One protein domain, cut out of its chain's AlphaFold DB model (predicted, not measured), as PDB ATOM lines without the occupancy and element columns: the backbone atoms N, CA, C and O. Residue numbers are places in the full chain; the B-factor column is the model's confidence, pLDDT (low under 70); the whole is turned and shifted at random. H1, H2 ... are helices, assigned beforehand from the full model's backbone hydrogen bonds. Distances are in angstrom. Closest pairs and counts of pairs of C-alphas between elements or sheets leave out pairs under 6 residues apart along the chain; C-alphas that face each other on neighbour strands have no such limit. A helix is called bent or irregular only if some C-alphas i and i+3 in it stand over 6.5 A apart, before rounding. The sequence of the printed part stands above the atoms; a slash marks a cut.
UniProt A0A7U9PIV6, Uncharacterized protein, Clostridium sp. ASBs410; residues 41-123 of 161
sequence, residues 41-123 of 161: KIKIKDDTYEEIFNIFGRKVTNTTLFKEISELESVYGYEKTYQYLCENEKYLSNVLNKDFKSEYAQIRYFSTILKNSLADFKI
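What this domain is: This is residues 41 to 123 of the 161 residues of an uncharacterized protein of Clostridium sp. ASBs410 (UniProt A0A7U9PIV6). Two pairs of side-by-side helices make two layers laid crosswise: H1 with a strongly kinked H3 in one, H2 with H4 in the other. The printed part has 83 residues, with four named helices in the order H1, H2, H3, H4 and no named strand; the class is all helix. It is compact, with a radius of gyration of the C-alphas of 11.8 A, and rounded, spanning 32 by 23 by 19 A.

Where its parts are: Find C-alpha 41 at (57.128, -1.669, -42.038); from there H1, residues 41 to 56, runs 22.8 A. H2, residues 63 to 76, begins at (43.079, -15.807, -36.246) and runs 20.3 A. H3, residues 78 to 96, spans 21.3 A; it is irregular, C-alphas 87 and 90 being 8.3 A apart, with a kink of 78 degrees near residue 90. H4, residues 103 to 120, runs 26.5 A to C-alpha 120 at (63.021, -20.742, -53.535).

How they stand to each other: Look at the C-alphas of Ile 55 and Ser 93, 4.9 A apart: here H1 and H3 touch most closely, at a shallow tilt of 5 degrees, the same way. H1 is near H2 and near H4. H2 and H4 touch, closest at the C-alphas of Leu 65 and Ile 107, 6.0 A, at a shallow tilt of 6 degrees, the same way. H2 and H3 are close but not clearly touching, with the C-alphas of Glu 73 and Thr 81 closest at 7.5 A, at a steep tilt of 51 degrees, opposite ways. H3 and H4 touch, closest at the C-alphas of Thr 81 and Leu 118, 7.1 A, at a steep tilt of 55 degrees, opposite ways. Every O i to N i+4 pair is within hydrogen-bond range in H1, against 9 of 10 in H2, 13 of 15 in H3 and 12 of 14 in H4.

The domain as a whole: The C-alphas farthest apart, those of Lys 41 and Lys 101, are 34.5 A apart. The printed part has no cut; the link H2 to H3 is tight, and the other two are short. The mean pLDDT of the printed part is 91.1, and no printed residue is under 70.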
ATOM      1  N   LYS A  41      57.383  -0.299 -42.520       89.38
ATOM      2  CA  LYS A  41      57.128  -1.669 -42.038       89.38
ATOM      3  C   LYS A  41      55.661  -1.934 -41.710       89.38
ATOM      4  O   LYS A  41      55.170  -3.028 -41.971       89.38
ATOM      5  N   ILE A  42      54.973  -0.961 -41.107       90.56
ATOM      6  CA  ILE A  42      53.534  -1.074 -40.828       90.56
ATOM      7  C   ILE A  42      52.764  -1.137 -42.145       90.56
ATOM      8  O   ILE A  42      51.934  -2.020 -42.312       90.56
ATOM      9  N   LYS A  43      53.096  -0.253 -43.086       93.62
ATOM     10  CA  LYS A  43      52.451  -0.191 -44.390       93.62
ATOM     11  C   LYS A  43      52.637  -1.487 -45.179       93.62
ATOM     12  O   LYS A  43      51.648  -2.069 -45.588       93.62
ATOM     13  N   ILE A  44      53.866  -1.989 -45.308       92.69
ATOM     14  CA  ILE A  44      54.146  -3.247 -46.021       92.69
ATOM     15  C   ILE A  44      53.367  -4.397 -45.384       92.69
ATOM     16  O   ILE A  44      52.799  -5.225 -46.089       92.69
ATOM     17  N   LYS A  45      53.299  -4.450 -44.050       92.94
ATOM     18  CA  LYS A  45      52.504  -5.457 -43.348       92.94
ATOM     19  C   LYS A  45      51.018  -5.353 -43.702       92.94
ATOM     20  O   LYS A  45      50.412  -6.382 -43.991       92.94
ATOM     21  N   ASP A  46      50.443  -4.155 -43.650       93.50
ATOM     22  CA  ASP A  46      49.032  -3.931 -43.972       93.50
ATOM     23  C   ASP A  46      48.752  -4.286 -45.445       93.50
ATOM     24  O   ASP A  46      47.870  -5.106 -45.704       93.50
ATOM     25  N   ASP A  47      49.589  -3.811 -46.372       94.12
ATOM     26  CA  ASP A  47      49.530  -4.113 -47.809       94.12
ATOM     27  C   ASP A  47      49.623  -5.638 -48.066       94.12
ATOM     28  O   ASP A  47      48.881  -6.191 -48.877       94.12
ATOM     29  N   THR A  48      50.470  -6.362 -47.319       93.75
ATOM     30  CA  THR A  48      50.582  -7.833 -47.406       93.75
ATOM     31  C   THR A  48      49.266  -8.521 -47.055       93.75
ATOM     32  O   THR A  48      48.836  -9.434 -47.759       93.75
ATOM     33  N   TYR A  49      48.609  -8.112 -45.967       94.12
ATOM     34  CA  TYR A  49      47.332  -8.715 -45.577       94.12
ATOM     35  C   TYR A  49      46.199  -8.333 -46.528       94.12
ATOM     36  O   TYR A  49      45.340  -9.175 -46.793       94.12
ATOM     37  N   GLU A  50      46.198  -7.109 -47.054       94.56
ATOM     38  CA  GLU A  50      45.243  -6.693 -48.080       94.56
ATOM     39  C   GLU A  50      45.350  -7.569 -49.331       94.56
ATOM     40  O   GLU A  50      44.331  -8.098 -49.778       94.56
ATOM     41  N   GLU A  51      46.564  -7.842 -49.816       94.25
ATOM     42  CA  GLU A  51      46.751  -8.737 -50.962       94.25
ATOM     43  C   GLU A  51      46.323 -10.175 -50.673       94.25
ATOM     44  O   GLU A  51      45.691 -10.826 -51.505       94.25
ATOM     45  N   ILE A  52      46.574 -10.678 -49.464       93.88
ATOM     46  CA  ILE A  52      46.052 -11.990 -49.066       93.88
ATOM     47  C   ILE A  52      44.517 -11.994 -49.123       93.88
ATOM     48  O   ILE A  52      43.925 -12.954 -49.616       93.88
ATOM     49  N   PHE A  53      43.846 -10.941 -48.652       94.06
ATOM     50  CA  PHE A  53      42.384 -10.865 -48.725       94.06
ATOM     51  C   PHE A  53      41.871 -10.770 -50.164       94.06
ATOM     52  O   PHE A  53      40.838 -11.378 -50.462       94.06
ATOM     53  N   ASN A  54      42.595 -10.081 -51.049       93.69
ATOM     54  CA  ASN A  54      42.296 -10.042 -52.482       93.69
ATOM     55  C   ASN A  54      42.386 -11.445 -53.095       93.69
ATOM     56  O   ASN A  54      41.438 -11.903 -53.730       93.69
ATOM     57  N   ILE A  55      43.465 -12.177 -52.804       93.75
ATOM     58  CA  ILE A  55      43.688 -13.554 -53.268       93.75
ATOM     59  C   ILE A  55      42.595 -14.510 -52.766       93.75
ATOM     60  O   ILE A  55      42.149 -15.393 -53.501       93.75
ATOM     61  N   PHE A  56      42.137 -14.342 -51.522       91.56
ATOM     62  CA  PHE A  56      41.030 -15.123 -50.960       91.56
ATOM     63  C   PHE A  56      39.652 -14.677 -51.482       91.56
ATOM     64  O   PHE A  56      38.671 -15.394 -51.275       91.56
ATOM     65  N   GLY A  57      39.550 -13.495 -52.101       90.19
ATOM     66  CA  GLY A  57      38.294 -12.876 -52.536       90.19
ATOM     67  C   GLY A  57      37.362 -12.470 -51.388       90.19
ATOM     68  O   GLY A  57      36.193 -12.152 -51.615       90.19
ATOM     69  N   ARG A  58      37.839 -12.516 -50.139       90.56
ATOM     70  CA  ARG A  58      37.061 -12.207 -48.932       90.56
ATOM     71  C   ARG A  58      37.963 -11.801 -47.777       90.56
ATOM     72  O   ARG A  58      39.118 -12.207 -47.687       90.56
ATOM     73  N   LYS A  59      37.385 -11.076 -46.819       89.88
ATOM     74  CA  LYS A  59      38.053 -10.780 -45.547       89.88
ATOM     75  C   LYS A  59      38.039 -12.016 -44.654       89.88
ATOM     76  O   LYS A  59      36.982 -12.442 -44.190       89.88
ATOM     77  N   VAL A  60      39.220 -12.574 -44.412       88.12
ATOM     78  CA  VAL A  60      39.424 -13.707 -43.504       88.12
ATOM     79  C   VAL A  60      39.443 -13.185 -42.070       88.12
ATOM     80  O   VAL A  60      40.303 -12.388 -41.700       88.12
ATOM     81  N   THR A  61      38.492 -13.621 -41.248       86.44
ATOM     82  CA  THR A  61      38.410 -13.235 -39.825       86.44
ATOM     83  C   THR A  61      39.143 -14.214 -38.914       86.44
ATOM     84  O   THR A  61      39.372 -13.931 -37.736       86.44
ATOM     85  N   ASN A  62      39.525 -15.378 -39.442       89.00
ATOM     86  CA  ASN A  62      40.137 -16.427 -38.653       89.00
ATOM     87  C   ASN A  62      41.556 -16.047 -38.196       89.00
ATOM     88  O   ASN A  62      42.455 -15.795 -39.001       89.00
ATOM     89  N   THR A  63      41.779 -16.092 -36.879       90.75
ATOM     90  CA  THR A  63      43.079 -15.807 -36.246       90.75
ATOM     91  C   THR A  63      44.213 -16.725 -36.710       90.75
ATOM     92  O   THR A  63      45.383 -16.374 -36.562       90.75
ATOM     93  N   THR A  64      43.898 -17.893 -37.280       91.38
ATOM     94  CA  THR A  64      44.902 -18.851 -37.762       91.38
ATOM     95  C   THR A  64      45.715 -18.307 -38.925       91.38
ATOM     96  O   THR A  64      46.912 -18.569 -38.973       91.38
ATOM     97  N   LEU A  65      45.109 -17.500 -39.804       92.50
ATOM     98  CA  LEU A  65      45.826 -16.856 -40.907       92.50
ATOM     99  C   LEU A  65      46.949 -15.967 -40.369       92.50
ATOM    100  O   LEU A  65      48.105 -16.124 -40.745       92.50
ATOM    101  N   PHE A  66      46.623 -15.088 -39.422       92.75
ATOM    102  CA  PHE A  66      47.587 -14.156 -38.837       92.75
ATOM    103  C   PHE A  66      48.745 -14.871 -38.132       92.75
ATOM    104  O   PHE A  66      49.876 -14.397 -38.188       92.75
ATOM    105  N   LYS A  67      48.483 -16.015 -37.486       91.88
ATOM    106  CA  LYS A  67      49.533 -16.833 -36.860       91.88
ATOM    107  C   LYS A  67      50.467 -17.441 -37.902       91.88
ATOM    108  O   LYS A  67      51.675 -17.289 -37.782       91.88
ATOM    109  N   GLU A  68      49.914 -18.078 -38.930       91.94
ATOM    110  CA  GLU A  68      50.719 -18.754 -39.952       91.94
ATOM    111  C   GLU A  68      51.540 -17.773 -40.793       91.94
ATOM    112  O   GLU A  68      52.708 -18.037 -41.075       91.94
ATOM    113  N   ILE A  69      50.967 -16.614 -41.133       92.25
ATOM    114  CA  ILE A  69      51.715 -15.541 -41.787       92.25
ATOM    115  C   ILE A  69      52.771 -14.989 -40.829       92.25
ATOM    116  O   ILE A  69      53.931 -14.934 -41.198       92.25
ATOM    117  N   SER A  70      52.446 -14.680 -39.570       91.88
ATOM    118  CA  SER A  70      53.461 -14.198 -38.617       91.88
ATOM    119  C   SER A  70      54.650 -15.155 -38.445       91.88
ATOM    120  O   SER A  70      55.762 -14.688 -38.205       91.88
ATOM    121  N   GLU A  71      54.437 -16.470 -38.536       91.00
ATOM    122  CA  GLU A  71      55.519 -17.459 -38.511       91.00
ATOM    123  C   GLU A  71      56.402 -17.356 -39.760       91.00
ATOM    124  O   GLU A  71      57.623 -17.277 -39.640       91.00
ATOM    125  N   LEU A  72      55.797 -17.305 -40.949       89.75
ATOM    126  CA  LEU A  72      56.507 -17.119 -42.221       89.75
ATOM    127  C   LEU A  72      57.345 -15.841 -42.231       89.75
ATOM    128  O   LEU A  72      58.501 -15.830 -42.653       89.75
ATOM    129  N   GLU A  73      56.764 -14.783 -41.695       89.31
ATOM    130  CA  GLU A  73      57.344 -13.452 -41.644       89.31
ATOM    131  C   GLU A  73      58.568 -13.365 -40.743       89.31
ATOM    132  O   GLU A  73      59.509 -12.630 -41.035       89.31
ATOM    133  N   SER A  74      58.604 -14.170 -39.680       89.31
ATOM    134  CA  SER A  74      59.788 -14.272 -38.826       89.31
ATOM    135  C   SER A  74      61.005 -14.864 -39.548       89.31
ATOM    136  O   SER A  74      62.134 -14.606 -39.134       89.31
ATOM    137  N   VAL A  75      60.784 -15.629 -40.624       89.44
ATOM    138  CA  VAL A  75      61.837 -16.303 -41.398       89.44
ATOM    139  C   VAL A  75      62.227 -15.504 -42.640       89.44
ATOM    140  O   VAL A  75      63.414 -15.325 -42.902       89.44
ATOM    141  N   TYR A  76      61.243 -15.036 -43.413       88.12
ATOM    142  CA  TYR A  76      61.469 -14.453 -44.741       88.12
ATOM    143  C   TYR A  76      61.314 -12.926 -44.799       88.12
ATOM    144  O   TYR A  76      61.939 -12.295 -45.652       88.12
ATOM    145  N   GLY A  77      60.531 -12.337 -43.890       90.06
ATOM    146  CA  GLY A  77      60.229 -10.905 -43.843       90.06
ATOM    147  C   GLY A  77      59.150 -10.424 -44.829       90.06
ATOM    148  O   GLY A  77      58.960 -10.989 -45.908       90.06
ATOM    149  N   TYR A  78      58.488  -9.318 -44.453       89.88
ATOM    150  CA  TYR A  78      57.220  -8.888 -45.072       89.88
ATOM    151  C   TYR A  78      57.394  -8.429 -46.511       89.88
ATOM    152  O   TYR A  78      56.525  -8.649 -47.347       89.88
ATOM    153  N   GLU A  79      58.548  -7.845 -46.823       89.56
ATOM    154  CA  GLU A  79      58.880  -7.387 -48.172       89.56
ATOM    155  C   GLU A  79      58.884  -8.540 -49.178       89.56
ATOM    156  O   GLU A  79      58.294  -8.438 -50.254       89.56
ATOM    157  N   LYS A  80      59.510  -9.664 -48.809       90.25
ATOM    158  CA  LYS A  80      59.632 -10.825 -49.691       90.25
ATOM    159  C   LYS A  80      58.279 -11.490 -49.916       90.25
ATOM    160  O   LYS A  80      57.954 -11.849 -51.048       90.25
ATOM    161  N   THR A  81      57.495 -11.640 -48.850       91.25
ATOM    162  CA  THR A  81      56.146 -12.206 -48.931       91.25
ATOM    163  C   THR A  81      55.247 -11.337 -49.798       91.25
ATOM    164  O   THR A  81      54.628 -11.855 -50.723       91.25
ATOM    165  N   TYR A  82      55.213 -10.025 -49.551       93.06
ATOM    166  CA  TYR A  82      54.402  -9.085 -50.321       93.06
ATOM    167  C   TYR A  82      54.711  -9.163 -51.817       93.06
ATOM    168  O   TYR A  82      53.809  -9.351 -52.632       93.06
ATOM    169  N   GLN A  83      55.994  -9.115 -52.179       91.44
ATOM    170  CA  GLN A  83      56.401  -9.175 -53.578       91.44
ATOM    171  C   GLN A  83      55.984 -10.490 -54.249       91.44
ATOM    172  O   GLN A  83      55.445 -10.472 -55.356       91.44
ATOM    173  N   TYR A  84      56.170 -11.625 -53.568       93.38
ATOM    174  CA  TYR A  84      55.738 -12.922 -54.084       93.38
ATOM    175  C   TYR A  84      54.222 -12.974 -54.326       93.38
ATOM    176  O   TYR A  84      53.783 -13.512 -55.346       93.38
ATOM    177  N   LEU A  85      53.428 -12.426 -53.399       93.25
ATOM    178  CA  LEU A  85      51.970 -12.377 -53.517       93.25
ATOM    179  C   LEU A  85      51.539 -11.543 -54.724       93.25
ATOM    180  O   LEU A  85      50.716 -12.015 -55.502       93.25
ATOM    181  N   CYS A  86      52.134 -10.363 -54.925       91.88
ATOM    182  CA  CYS A  86      51.836  -9.513 -56.078       91.88
ATOM    183  C   CYS A  86      52.205 -10.182 -57.411       91.88
ATOM    184  O   CYS A  86      51.441 -10.120 -58.371       91.88
ATOM    185  N   GLU A  87      53.365 -10.838 -57.492       92.56
ATOM    186  CA  GLU A  87      53.800 -11.508 -58.724       92.56
ATOM    187  C   GLU A  87      52.925 -12.727 -59.067       92.56
ATOM    188  O   GLU A  87      52.680 -13.011 -60.241       92.56
ATOM    189  N   ASN A  88      52.413 -13.431 -58.052       93.38
ATOM    190  CA  ASN A  88      51.710 -14.706 -58.212       93.38
ATOM    191  C   ASN A  88      50.215 -14.651 -57.863       93.38
ATOM    192  O   ASN A  88      49.586 -15.699 -57.705       93.38
ATOM    193  N   GLU A  89      49.616 -13.463 -57.790       92.00
ATOM    194  CA  GLU A  89      48.227 -13.255 -57.356       92.00
ATOM    195  C   GLU A  89      47.233 -14.147 -58.122       92.00
ATOM    196  O   GLU A  89      46.453 -14.897 -57.531       92.00
ATOM    197  N   LYS A  90      47.314 -14.142 -59.460       92.38
ATOM    198  CA  LYS A  90      46.445 -14.941 -60.347       92.38
ATOM    199  C   LYS A  90      46.627 -16.445 -60.162       92.38
ATOM    200  O   LYS A  90      45.680 -17.212 -60.302       92.38
ATOM    201  N   TYR A  91      47.855 -16.883 -59.899       93.62
ATOM    202  CA  TYR A  91      48.135 -18.292 -59.643       93.62
ATOM    203  C   TYR A  91      47.508 -18.714 -58.312       93.62
ATOM    204  O   TYR A  91      46.793 -19.714 -58.256       93.62
ATOM    205  N   LEU A  92      47.723 -17.921 -57.261       93.94
ATOM    206  CA  LEU A  92      47.231 -18.215 -55.920       93.94
ATOM    207  C   LEU A  92      45.701 -18.195 -55.860       93.94
ATOM    208  O   LEU A  92      45.115 -19.114 -55.291       93.94
ATOM    209  N   SER A  93      45.048 -17.224 -56.501       92.88
ATOM    210  CA  SER A  93      43.584 -17.160 -56.556       92.88
ATOM    211  C   SER A  93      42.985 -18.374 -57.271       92.88
ATOM    212  O   SER A  93      42.067 -19.004 -56.747       92.88
ATOM    213  N   ASN A  94      43.562 -18.795 -58.401       92.50
ATOM    214  CA  ASN A  94      43.134 -20.006 -59.109       92.50
ATOM    215  C   ASN A  94      43.335 -21.278 -58.270       92.50
ATOM    216  O   ASN A  94      42.466 -22.144 -58.229       92.50
ATOM    217  N   VAL A  95      44.466 -21.391 -57.574       92.62
ATOM    218  CA  VAL A  95      44.798 -22.558 -56.741       92.62
ATOM    219  C   VAL A  95      43.913 -22.653 -55.489       92.62
ATOM    220  O   VAL A  95      43.659 -23.754 -54.985       92.62
ATOM    221  N   LEU A  96      43.436 -21.513 -54.988       92.25
ATOM    222  CA  LEU A  96      42.479 -21.437 -53.887       92.25
ATOM    223  C   LEU A  96      41.020 -21.543 -54.335       92.25
ATOM    224  O   LEU A  96      40.160 -21.757 -53.482       92.25
ATOM    225  N   ASN A  97      40.734 -21.452 -55.634       89.12
ATOM    226  CA  ASN A  97      39.397 -21.639 -56.187       89.12
ATOM    227  C   ASN A  97      39.062 -23.134 -56.329       89.12
ATOM    228  O   ASN A  97      38.948 -23.684 -57.423       89.12
ATOM    229  N   LYS A  98      38.980 -23.814 -55.187       88.88
ATOM    230  CA  LYS A  98      38.602 -25.224 -55.072       88.88
ATOM    231  C   LYS A  98      37.817 -25.457 -53.790       88.88
ATOM    232  O   LYS A  98      37.900 -24.665 -52.851       88.88
ATOM    233  N   ASP A  99      37.112 -26.577 -53.723       89.44
ATOM    234  CA  ASP A  99      36.327 -26.916 -52.543       89.44
ATOM    235  C   ASP A  99      37.225 -27.338 -51.376       89.44
ATOM    236  O   ASP A  99      37.953 -28.335 -51.424       89.44
ATOM    237  N   PHE A 100      37.149 -26.576 -50.287       91.44
ATOM    238  CA  PHE A 100      37.791 -26.906 -49.021       91.44
ATOM    239  C   PHE A 100      36.745 -27.308 -47.987       91.44
ATOM    240  O   PHE A 100      35.687 -26.698 -47.871       91.44
ATOM    241  N   LYS A 101      37.084 -28.301 -47.156       90.75
ATOM    242  CA  LYS A 101      36.223 -28.757 -46.051       90.75
ATOM    243  C   LYS A 101      35.965 -27.668 -45.003       90.75
ATOM    244  O   LYS A 101      34.963 -27.716 -44.301       90.75
ATOM    245  N   SER A 102      36.901 -26.736 -44.845       91.50
ATOM    246  CA  SER A 102      36.794 -25.610 -43.920       91.50
ATOM    247  C   SER A 102      37.735 -24.478 -44.326       91.50
ATOM    248  O   SER A 102      38.748 -24.699 -44.994       91.50
ATOM    249  N   GLU A 103      37.445 -23.271 -43.845       88.81
ATOM    250  CA  GLU A 103      38.333 -22.111 -43.984       88.81
ATOM    251  C   GLU A 103      39.715 -22.368 -43.370       88.81
ATOM    252  O   GLU A 103      40.729 -21.952 -43.918       88.81
ATOM    253  N   TYR A 104      39.776 -23.139 -42.280       92.25
ATOM    254  CA  TYR A 104      41.047 -23.555 -41.692       92.25
ATOM    255  C   TYR A 104      41.894 -24.388 -42.662       92.25
ATOM    256  O   TYR A 104      43.094 -24.153 -42.789       92.25
ATOM    257  N   ALA A 105      41.276 -25.340 -43.371       91.69
ATOM    258  CA  ALA A 105      41.973 -26.157 -44.360       91.69
ATOM    259  C   ALA A 105      42.461 -25.316 -45.552       91.69
ATOM    260  O   ALA A 105      43.562 -25.549 -46.049       91.69
ATOM    261  N   GLN A 106      41.673 -24.321 -45.969       93.44
ATOM    262  CA  GLN A 106      42.054 -23.368 -47.012       93.44
ATOM    263  C   GLN A 106      43.279 -22.537 -46.602       93.44
ATOM    264  O   GLN A 106      44.248 -22.463 -47.354       93.44
ATOM    265  N   ILE A 107      43.273 -21.978 -45.386       93.69
ATOM    266  CA  ILE A 107      44.384 -21.186 -44.836       93.69
ATOM    267  C   ILE A 107      45.658 -22.031 -44.726       93.69
ATOM    268  O   ILE A 107      46.705 -21.629 -45.228       93.69
ATOM    269  N   ARG A 108      45.559 -23.236 -44.153       93.06
ATOM    270  CA  ARG A 108      46.681 -24.184 -44.051       93.06
ATOM    271  C   ARG A 108      47.284 -24.489 -45.412       93.06
ATOM    272  O   ARG A 108      48.503 -24.510 -45.567       93.06
ATOM    273  N   TYR A 109      46.435 -24.748 -46.401       94.44
ATOM    274  CA  TYR A 109      46.883 -25.050 -47.751       94.44
ATOM    275  C   TYR A 109      47.629 -23.859 -48.368       94.44
ATOM    276  O   TYR A 109      48.736 -24.035 -48.873       94.44
ATOM    277  N   PHE A 110      47.079 -22.650 -48.233       94.44
ATOM    278  CA  PHE A 110      47.731 -21.409 -48.654       94.44
ATOM    279  C   PHE A 110      49.105 -21.213 -47.994       94.44
ATOM    280  O   PHE A 110      50.105 -21.026 -48.680       94.44
ATOM    281  N   SER A 111      49.181 -21.343 -46.671       92.94
ATOM    282  CA  SER A 111      50.434 -21.233 -45.915       92.94
ATOM    283  C   SER A 111      51.467 -22.276 -46.329       92.94
ATOM    284  O   SER A 111      52.651 -21.969 -46.419       92.94
ATOM    285  N   THR A 112      51.040 -23.499 -46.648       93.25
ATOM    286  CA  THR A 112      51.955 -24.552 -47.116       93.25
ATOM    287  C   THR A 112      52.552 -24.207 -48.483       93.25
ATOM    288  O   THR A 112      53.740 -24.434 -48.701       93.25
ATOM    289  N   ILE A 113      51.754 -23.617 -49.382       93.31
ATOM    290  CA  ILE A 113      52.249 -23.100 -50.666       93.31
ATOM    291  C   ILE A 113      53.298 -22.023 -50.414       93.31
ATOM    292  O   ILE A 113      54.406 -22.157 -50.922       93.31
ATOM    293  N   LEU A 114      52.981 -21.022 -49.584       93.19
ATOM    294  CA  LEU A 114      53.914 -19.943 -49.257       93.19
ATOM    295  C   LEU A 114      55.205 -20.463 -48.615       93.19
ATOM    296  O   LEU A 114      56.288 -20.027 -48.981       93.19
ATOM    297  N   LYS A 115      55.119 -21.427 -47.690       91.50
ATOM    298  CA  LYS A 115      56.295 -22.035 -47.042       91.50
ATOM    299  C   LYS A 115      57.261 -22.641 -48.056       91.50
ATOM    300  O   LYS A 115      58.468 -22.466 -47.905       91.50
ATOM    301  N   ASN A 116      56.734 -23.321 -49.071       91.25
ATOM    302  CA  ASN A 116      57.542 -23.956 -50.106       91.25
ATOM    303  C   ASN A 116      58.049 -22.939 -51.133       91.25
ATOM    304  O   ASN A 116      59.222 -22.957 -51.484       91.25
ATOM    305  N   SER A 117      57.191 -22.028 -51.596       89.44
ATOM    306  CA  SER A 117      57.553 -21.080 -52.648       89.44
ATOM    307  C   SER A 117      58.499 -19.982 -52.166       89.44
ATOM    308  O   SER A 117      59.424 -19.618 -52.888       89.44
ATOM    309  N   LEU A 118      58.326 -19.477 -50.939       88.81
ATOM    310  CA  LEU A 118      59.179 -18.423 -50.382       88.81
ATOM    311  C   LEU A 118      60.604 -18.900 -50.092       88.81
ATOM    312  O   LEU A 118      61.512 -18.066 -50.048       88.81
ATOM    313  N   ALA A 119      60.820 -20.206 -49.920       84.44
ATOM    314  CA  ALA A 119      62.160 -20.769 -49.784       84.44
ATOM    315  C   ALA A 119      62.981 -20.551 -51.067       84.44
ATOM    316  O   ALA A 119      64.115 -20.073 -51.004       84.44
ATOM    317  N   ASP A 120      62.369 -20.812 -52.223       85.44
ATOM    318  CA  ASP A 120      63.021 -20.742 -53.535       85.44
ATOM    319  C   ASP A 120      62.938 -19.352 -54.182       85.44
ATOM    320  O   ASP A 120      63.742 -19.015 -55.056       85.44
ATOM    321  N   PHE A 121      61.984 -18.522 -53.753       85.25
ATOM    322  CA  PHE A 121      61.761 -17.201 -54.325       85.25
ATOM    323  C   PHE A 121      62.974 -16.286 -54.119       85.25
ATOM    324  O   PHE A 121      63.489 -16.136 -53.006       85.25
ATOM    325  N   LYS A 122      63.420 -15.628 -55.188       77.88
ATOM    326  CA  LYS A 122      64.453 -14.592 -55.143       77.88
ATOM    327  C   LYS A 122      63.822 -13.290 -55.591       77.88
ATOM    328  O   LYS A 122      63.197 -13.249 -56.640       77.88
ATOM    329  N   ILE A 123      64.016 -12.246 -54.794       73.88
ATOM    330  CA  ILE A 123      63.601 -10.897 -55.159       73.88
ATOM    331  C   ILE A 123      64.414 -10.498 -56.388       73.88
ATOM    332  O   ILE A 123      65.628 -10.297 -56.299       73.88
TER     333      ILE A 123